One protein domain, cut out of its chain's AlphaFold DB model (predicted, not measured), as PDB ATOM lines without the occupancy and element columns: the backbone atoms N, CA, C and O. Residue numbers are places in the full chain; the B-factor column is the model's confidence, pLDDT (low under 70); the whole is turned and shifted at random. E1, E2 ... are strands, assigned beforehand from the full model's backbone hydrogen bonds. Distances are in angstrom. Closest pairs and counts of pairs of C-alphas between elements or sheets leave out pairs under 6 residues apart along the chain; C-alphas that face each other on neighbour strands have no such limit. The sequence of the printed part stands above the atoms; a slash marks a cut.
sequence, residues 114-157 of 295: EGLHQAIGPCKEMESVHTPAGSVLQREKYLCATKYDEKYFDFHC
ATOM      1  N   GLU A 114      36.464 -33.073 -13.980       60.34
ATOM      2  CA  GLU A 114      35.780 -33.897 -12.977       60.34
ATOM      3  C   GLU A 114      36.816 -34.451 -11.985       60.34
ATOM      4  O   GLU A 114      37.154 -35.630 -11.973       60.34
ATOM      5  N   GLY A 115      37.437 -33.573 -11.198       66.88
ATOM      6  CA  GLY A 115      38.263 -33.990 -10.068       66.88
ATOM      7  C   GLY A 115      37.427 -34.124  -8.794       66.88
ATOM      8  O   GLY A 115      36.261 -33.730  -8.760       66.88
ATOM      9  N   LEU A 116      38.051 -34.595  -7.705       65.62
ATOM     10  CA  LEU A 116      37.493 -34.591  -6.343       65.62
ATOM     11  C   LEU A 116      37.409 -33.151  -5.792       65.62
ATOM     12  O   LEU A 116      38.033 -32.797  -4.792       65.62
ATOM     13  N   HIS A 117      36.703 -32.288  -6.515       70.25
ATOM     14  CA  HIS A 117      36.472 -30.905  -6.161       70.25
ATOM     15  C   HIS A 117      35.235 -30.813  -5.288       70.25
ATOM     16  O   HIS A 117      34.281 -31.584  -5.384       70.25
ATOM     17  N   GLN A 118      35.277 -29.836  -4.400       77.81
ATOM     18  CA  GLN A 118      34.155 -29.519  -3.552       77.81
ATOM     19  C   GLN A 118      33.024 -28.964  -4.426       77.81
ATOM     20  O   GLN A 118      33.264 -28.073  -5.243       77.81
ATOM     21  N   ALA A 119      31.811 -29.505  -4.282       81.25
ATOM     22  CA  ALA A 119      30.668 -29.062  -5.071       81.25
ATOM     23  C   ALA A 119      30.433 -27.550  -4.900       81.25
ATOM     24  O   ALA A 119      30.643 -26.980  -3.824       81.25
ATOM     25  N   ILE A 120      29.988 -26.900  -5.972       82.81
ATOM     26  CA  ILE A 120      29.606 -25.486  -5.948       82.81
ATOM     27  C   ILE A 120      28.191 -25.390  -5.371       82.81
ATOM     28  O   ILE A 120      27.295 -26.129  -5.772       82.81
ATOM     29  N   GLY A 121      27.989 -24.479  -4.422       87.31
ATOM     30  CA  GLY A 121      26.742 -24.358  -3.673       87.31
ATOM     31  C   GLY A 121      26.701 -23.099  -2.799       87.31
ATOM     32  O   GLY A 121      27.534 -22.203  -2.962       87.31
ATOM     33  N   PRO A 122      25.720 -22.974  -1.890       89.56
ATOM     34  CA  PRO A 122      25.536 -21.776  -1.076       89.56
ATOM     35  C   PRO A 122      26.713 -21.536  -0.116       89.56
ATOM     36  O   PRO A 122      27.022 -22.353   0.745       89.56
ATOM     37  N   CYS A 123      27.314 -20.348  -0.204       89.19
ATOM     38  CA  CYS A 123      28.545 -19.951   0.495       89.19
ATOM     39  C   CYS A 123      28.493 -19.901   2.035       89.19
ATOM     40  O   CYS A 123      29.441 -19.434   2.657       89.19
ATOM     41  N   LYS A 124      27.367 -20.245   2.665       92.94
ATOM     42  CA  LYS A 124      27.155 -20.067   4.113       92.94
ATOM     43  C   LYS A 124      26.942 -21.375   4.870       92.94
ATOM     44  O   LYS A 124      26.740 -21.332   6.080       92.94
ATOM     45  N   GLU A 125      26.980 -22.519   4.190       94.50
ATOM     46  CA  GLU A 125      26.923 -23.818   4.860       94.50
ATOM     47  C   GLU A 125      28.325 -24.254   5.285       94.50
ATOM     48  O   GLU A 125      29.220 -24.423   4.457       94.50
ATOM     49  N   MET A 126      28.505 -24.439   6.591       92.81
ATOM     50  CA  MET A 126      29.719 -24.997   7.179       92.81
ATOM     51  C   MET A 126      29.470 -26.460   7.538       92.81
ATOM     52  O   MET A 126      28.414 -26.801   8.069       92.81
ATOM     53  N   GLU A 127      30.451 -27.310   7.274       95.31
ATOM     54  CA  GLU A 127      30.465 -28.708   7.679       95.31
ATOM     55  C   GLU A 127      31.609 -28.931   8.672       95.31
ATOM     56  O   GLU A 127      32.731 -28.438   8.506       95.31
ATOM     57  N   SER A 128      31.318 -29.654   9.749       94.38
ATOM     58  CA  SER A 128      32.328 -30.063  10.715       94.38
ATOM     59  C   SER A 128      33.030 -31.312  10.201       94.38
ATOM     60  O   SER A 128      32.427 -32.384  10.154       94.38
ATOM     61  N   VAL A 129      34.307 -31.189   9.851       91.75
ATOM     62  CA  VAL A 129      35.116 -32.332   9.431       91.75
ATOM     63  C   VAL A 129      35.913 -32.823  10.632       91.75
ATOM     64  O   VAL A 129      36.693 -32.079  11.235       91.75
ATOM     65  N   HIS A 130      35.710 -34.089  10.987       91.44
ATOM     66  CA  HIS A 130      36.501 -34.744  12.018       91.44
ATOM     67  C   HIS A 130      37.866 -35.112  11.447       91.44
ATOM     68  O   HIS A 130      37.976 -35.951  10.555       91.44
ATOM     69  N   THR A 131      38.915 -34.472  11.958       91.19
ATOM     70  CA  THR A 131      40.280 -34.885  11.634       91.19
ATOM     71  C   THR A 131      40.684 -36.088  12.495       91.19
ATOM     72  O   THR A 131      40.208 -36.218  13.627       91.19
ATOM     73  N   PRO A 132      41.605 -36.950  12.023       91.88
ATOM     74  CA  PRO A 132      42.113 -38.082  12.808       91.88
ATOM     75  C   PRO A 132      42.735 -37.679  14.155       91.88
ATOM     76  O   PRO A 132      42.837 -38.500  15.058       91.88
ATOM     77  N   ALA A 133      43.129 -36.409  14.308       91.50
ATOM     78  CA  ALA A 133      43.676 -35.842  15.539       91.50
ATOM     79  C   ALA A 133      42.606 -35.495  16.599       91.50
ATOM     80  O   ALA A 133      42.937 -34.919  17.633       91.50
ATOM     81  N   GLY A 134      41.325 -35.787  16.346       92.44
ATOM     82  CA  GLY A 134      40.221 -35.515  17.273       92.44
ATOM     83  C   GLY A 134      39.800 -34.044  17.359       92.44
ATOM     84  O   GLY A 134      38.848 -33.725  18.068       92.44
ATOM     85  N   SER A 135      40.455 -33.137  16.628       91.31
ATOM     86  CA  SER A 135      40.033 -31.741  16.530       91.31
ATOM     87  C   SER A 135      38.940 -31.575  15.471       91.31
ATOM     88  O   SER A 135      39.012 -32.122  14.364       91.31
ATOM     89  N   VAL A 136      37.899 -30.820  15.829       93.88
ATOM     90  CA  VAL A 136      36.786 -30.490  14.935       93.88
ATOM     91  C   VAL A 136      37.163 -29.240  14.154       93.88
ATOM     92  O   VAL A 136      37.184 -28.142  14.714       93.88
ATOM     93  N   LEU A 137      37.476 -29.400  12.867       94.31
ATOM     94  CA  LEU A 137      37.729 -28.270  11.980       94.31
ATOM     95  C   LEU A 137      36.435 -27.927  11.234       94.31
ATOM     96  O   LEU A 137      35.813 -28.786  10.613       94.31
ATOM     97  N   GLN A 138      36.021 -26.667  11.308       92.94
ATOM     98  CA  GLN A 138      34.907 -26.142  10.521       92.94
ATOM     99  C   GLN A 138      35.430 -25.790   9.127       92.94
ATOM    100  O   GLN A 138      36.320 -24.947   9.000       92.94
ATOM    101  N   ARG A 139      34.895 -26.432   8.089       91.00
ATOM    102  CA  ARG A 139      35.208 -26.136   6.686       91.00
ATOM    103  C   ARG A 139      33.921 -25.723   5.974       91.00
ATOM    104  O   ARG A 139      32.862 -26.268   6.258       91.00
ATOM    105  N   GLU A 140      33.992 -24.760   5.059       92.56
ATOM    106  CA  GLU A 140      32.859 -24.445   4.176       92.56
ATOM    107  C   GLU A 140      32.510 -25.696   3.363       92.56
ATOM    108  O   GLU A 140      33.409 -26.308   2.791       92.56
ATOM    109  N   LYS A 141      31.237 -26.103   3.343       92.94
ATOM    110  CA  LYS A 141      30.765 -27.325   2.668       92.94
ATOM    111  C   LYS A 141      30.834 -27.206   1.148       92.94
ATOM    112  O   LYS A 141      31.147 -28.184   0.471       92.94
ATOM    113  N   TYR A 142      30.588 -26.005   0.633       91.88
ATOM    114  CA  TYR A 142      30.582 -25.698  -0.792       91.88
ATOM    115  C   TYR A 142      31.630 -24.651  -1.144       91.88
ATOM    116  O   TYR A 142      31.889 -23.737  -0.361       91.88
ATOM    117  N   LEU A 143      32.186 -24.745  -2.353       86.81
ATOM    118  CA  LEU A 143      33.080 -23.715  -2.869       86.81
ATOM    119  C   LEU A 143      32.264 -22.483  -3.290       86.81
ATOM    120  O   LEU A 143      31.387 -22.563  -4.154       86.81
ATOM    121  N   CYS A 144      32.554 -21.333  -2.686       85.94
ATOM    122  CA  CYS A 144      31.850 -20.091  -2.978       85.94
ATOM    123  C   CYS A 144      32.394 -19.414  -4.247       85.94
ATOM    124  O   CYS A 144      33.401 -18.706  -4.197       85.94
ATOM    125  N   ALA A 145      31.691 -19.568  -5.373       83.44
ATOM    126  CA  ALA A 145      32.106 -19.015  -6.669       83.44
ATOM    127  C   ALA A 145      32.310 -17.484  -6.666       83.44
ATOM    128  O   ALA A 145      33.132 -16.969  -7.415       83.44
ATOM    129  N   THR A 146      31.602 -16.736  -5.811       81.69
ATOM    130  CA  THR A 146      31.702 -15.264  -5.758       81.69
ATOM    131  C   THR A 146      32.909 -14.748  -4.979       81.69
ATOM    132  O   THR A 146      33.273 -13.583  -5.125       81.69
ATOM    133  N   LYS A 147      33.510 -15.584  -4.129       83.38
ATOM    134  CA  LYS A 147      34.613 -15.200  -3.238       83.38
ATOM    135  C   LYS A 147      35.943 -15.845  -3.635       83.38
ATOM    136  O   LYS A 147      36.970 -15.514  -3.052       83.38
ATOM    137  N   TYR A 148      35.919 -16.750  -4.609       79.19
ATOM    138  CA  TYR A 148      37.100 -17.421  -5.129       79.19
ATOM    139  C   TYR A 148      37.773 -16.522  -6.177       79.19
ATOM    140  O   TYR A 148      37.281 -16.389  -7.293       79.19
ATOM    141  N   ASP A 149      38.860 -15.845  -5.805       74.94
ATOM    142  CA  ASP A 149      39.573 -14.875  -6.652       74.94
ATOM    143  C   ASP A 149      40.814 -15.460  -7.343       74.94
ATOM    144  O   ASP A 149      41.643 -14.732  -7.906       74.94
ATOM    145  N   GLU A 150      40.949 -16.786  -7.340       75.50
ATOM    146  CA  GLU A 150      42.043 -17.444  -8.032       75.50
ATOM    147  C   GLU A 150      41.874 -17.280  -9.540       75.50
ATOM    148  O   GLU A 150      41.019 -17.890 -10.173       75.50
ATOM    149  N   LYS A 151      42.766 -16.491 -10.143       65.50
ATOM    150  CA  LYS A 151      42.821 -16.213 -11.591       65.50
ATOM    151  C   LYS A 151      43.039 -17.451 -12.477       65.50
ATOM    152  O   LYS A 151      43.220 -17.294 -13.680       65.50
ATOM    153  N   TYR A 152      43.139 -18.636 -11.881       58.69
ATOM    154  CA  TYR A 152      43.444 -19.889 -12.559       58.69
ATOM    155  C   TYR A 152      42.191 -20.710 -12.887       58.69
ATOM    156  O   TYR A 152      42.202 -21.443 -13.869       58.69
ATOM    157  N   PHE A 153      41.117 -20.574 -12.103       65.19
ATOM    158  CA  PHE A 153      39.876 -21.311 -12.319       65.19
ATOM    159  C   PHE A 153      38.831 -20.398 -12.929       65.19
ATOM    160  O   PHE A 153      38.544 -19.334 -12.380       65.19
ATOM    161  N   ASP A 154      38.265 -20.828 -14.053       62.34
ATOM    162  CA  ASP A 154      37.232 -20.068 -14.730       62.34
ATOM    163  C   ASP A 154      35.899 -20.808 -14.742       62.34
ATOM    164  O   ASP A 154      35.789 -21.934 -15.224       62.34
ATOM    165  N   PHE A 155      34.865 -20.168 -14.201       67.44
ATOM    166  CA  PHE A 155      33.521 -20.740 -14.084       67.44
ATOM    167  C   PHE A 155      32.662 -20.438 -15.319       67.44
ATOM    168  O   PHE A 155      31.443 -20.324 -15.220       67.44
ATOM    169  N   HIS A 156      33.278 -20.295 -16.495       63.84
ATOM    170  CA  HIS A 156      32.585 -19.981 -17.750       63.84
ATOM    171  C   HIS A 156      31.534 -21.013 -18.161       63.84
ATOM    172  O   HIS A 156      30.578 -20.664 -18.845       63.84
ATOM    173  N   CYS A 157      31.689 -22.267 -17.731       60.28
ATOM    174  CA  CYS A 157      30.732 -23.335 -18.016       60.28
ATOM    175  C   CYS A 157      29.465 -23.253 -17.143       60.28
ATOM    176  O   CYS A 157      28.498 -23.969 -17.397       60.28
TER     177      CYS A 157
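AT A GLANCE: This is residues 114 to 157 of the 295 residues of an uncharacterized protein of Necator americanus (UniProt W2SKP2). With little regular structure, this is one two-stranded hairpin, E1 and E2, at one end of an elongated body, and loops without named elements, residues 114 to 125 and 141 to 157, at the other. The printed part has 44 residues, no named helix and two strands, E1 then E2, antiparallel; the class is all strand, with 10 residues in named elements. It is loose, with a radius of gyration of the C-alphas of 12.7 A, and spans 39 by 22 by 16 A.

IN THESE COORDINATES: Find C-alpha 126 at (29.719, -24.997, 7.179); from there E1, residues 126 to 130, runs 12.8 A. E2, residues 136 to 140, runs 13.0 A to C-alpha 140 at (32.859, -24.445, 4.176).

HOW THE PARTS SIT: E1 and E2 form a hairpin with a tight link, their directions at 145 degrees. Look at C-alphas 126 and 140, which face each other at 4.4 A. N 127 and O 139, 2.8 A apart, are within hydrogen-bond range.

THE WHOLE: The farthest C-alphas, of Gly 134 and His 156, are 39.1 A apart. The printed part has no cut. Confidence is under 70 at residues 114 to 116 and 151 to 157.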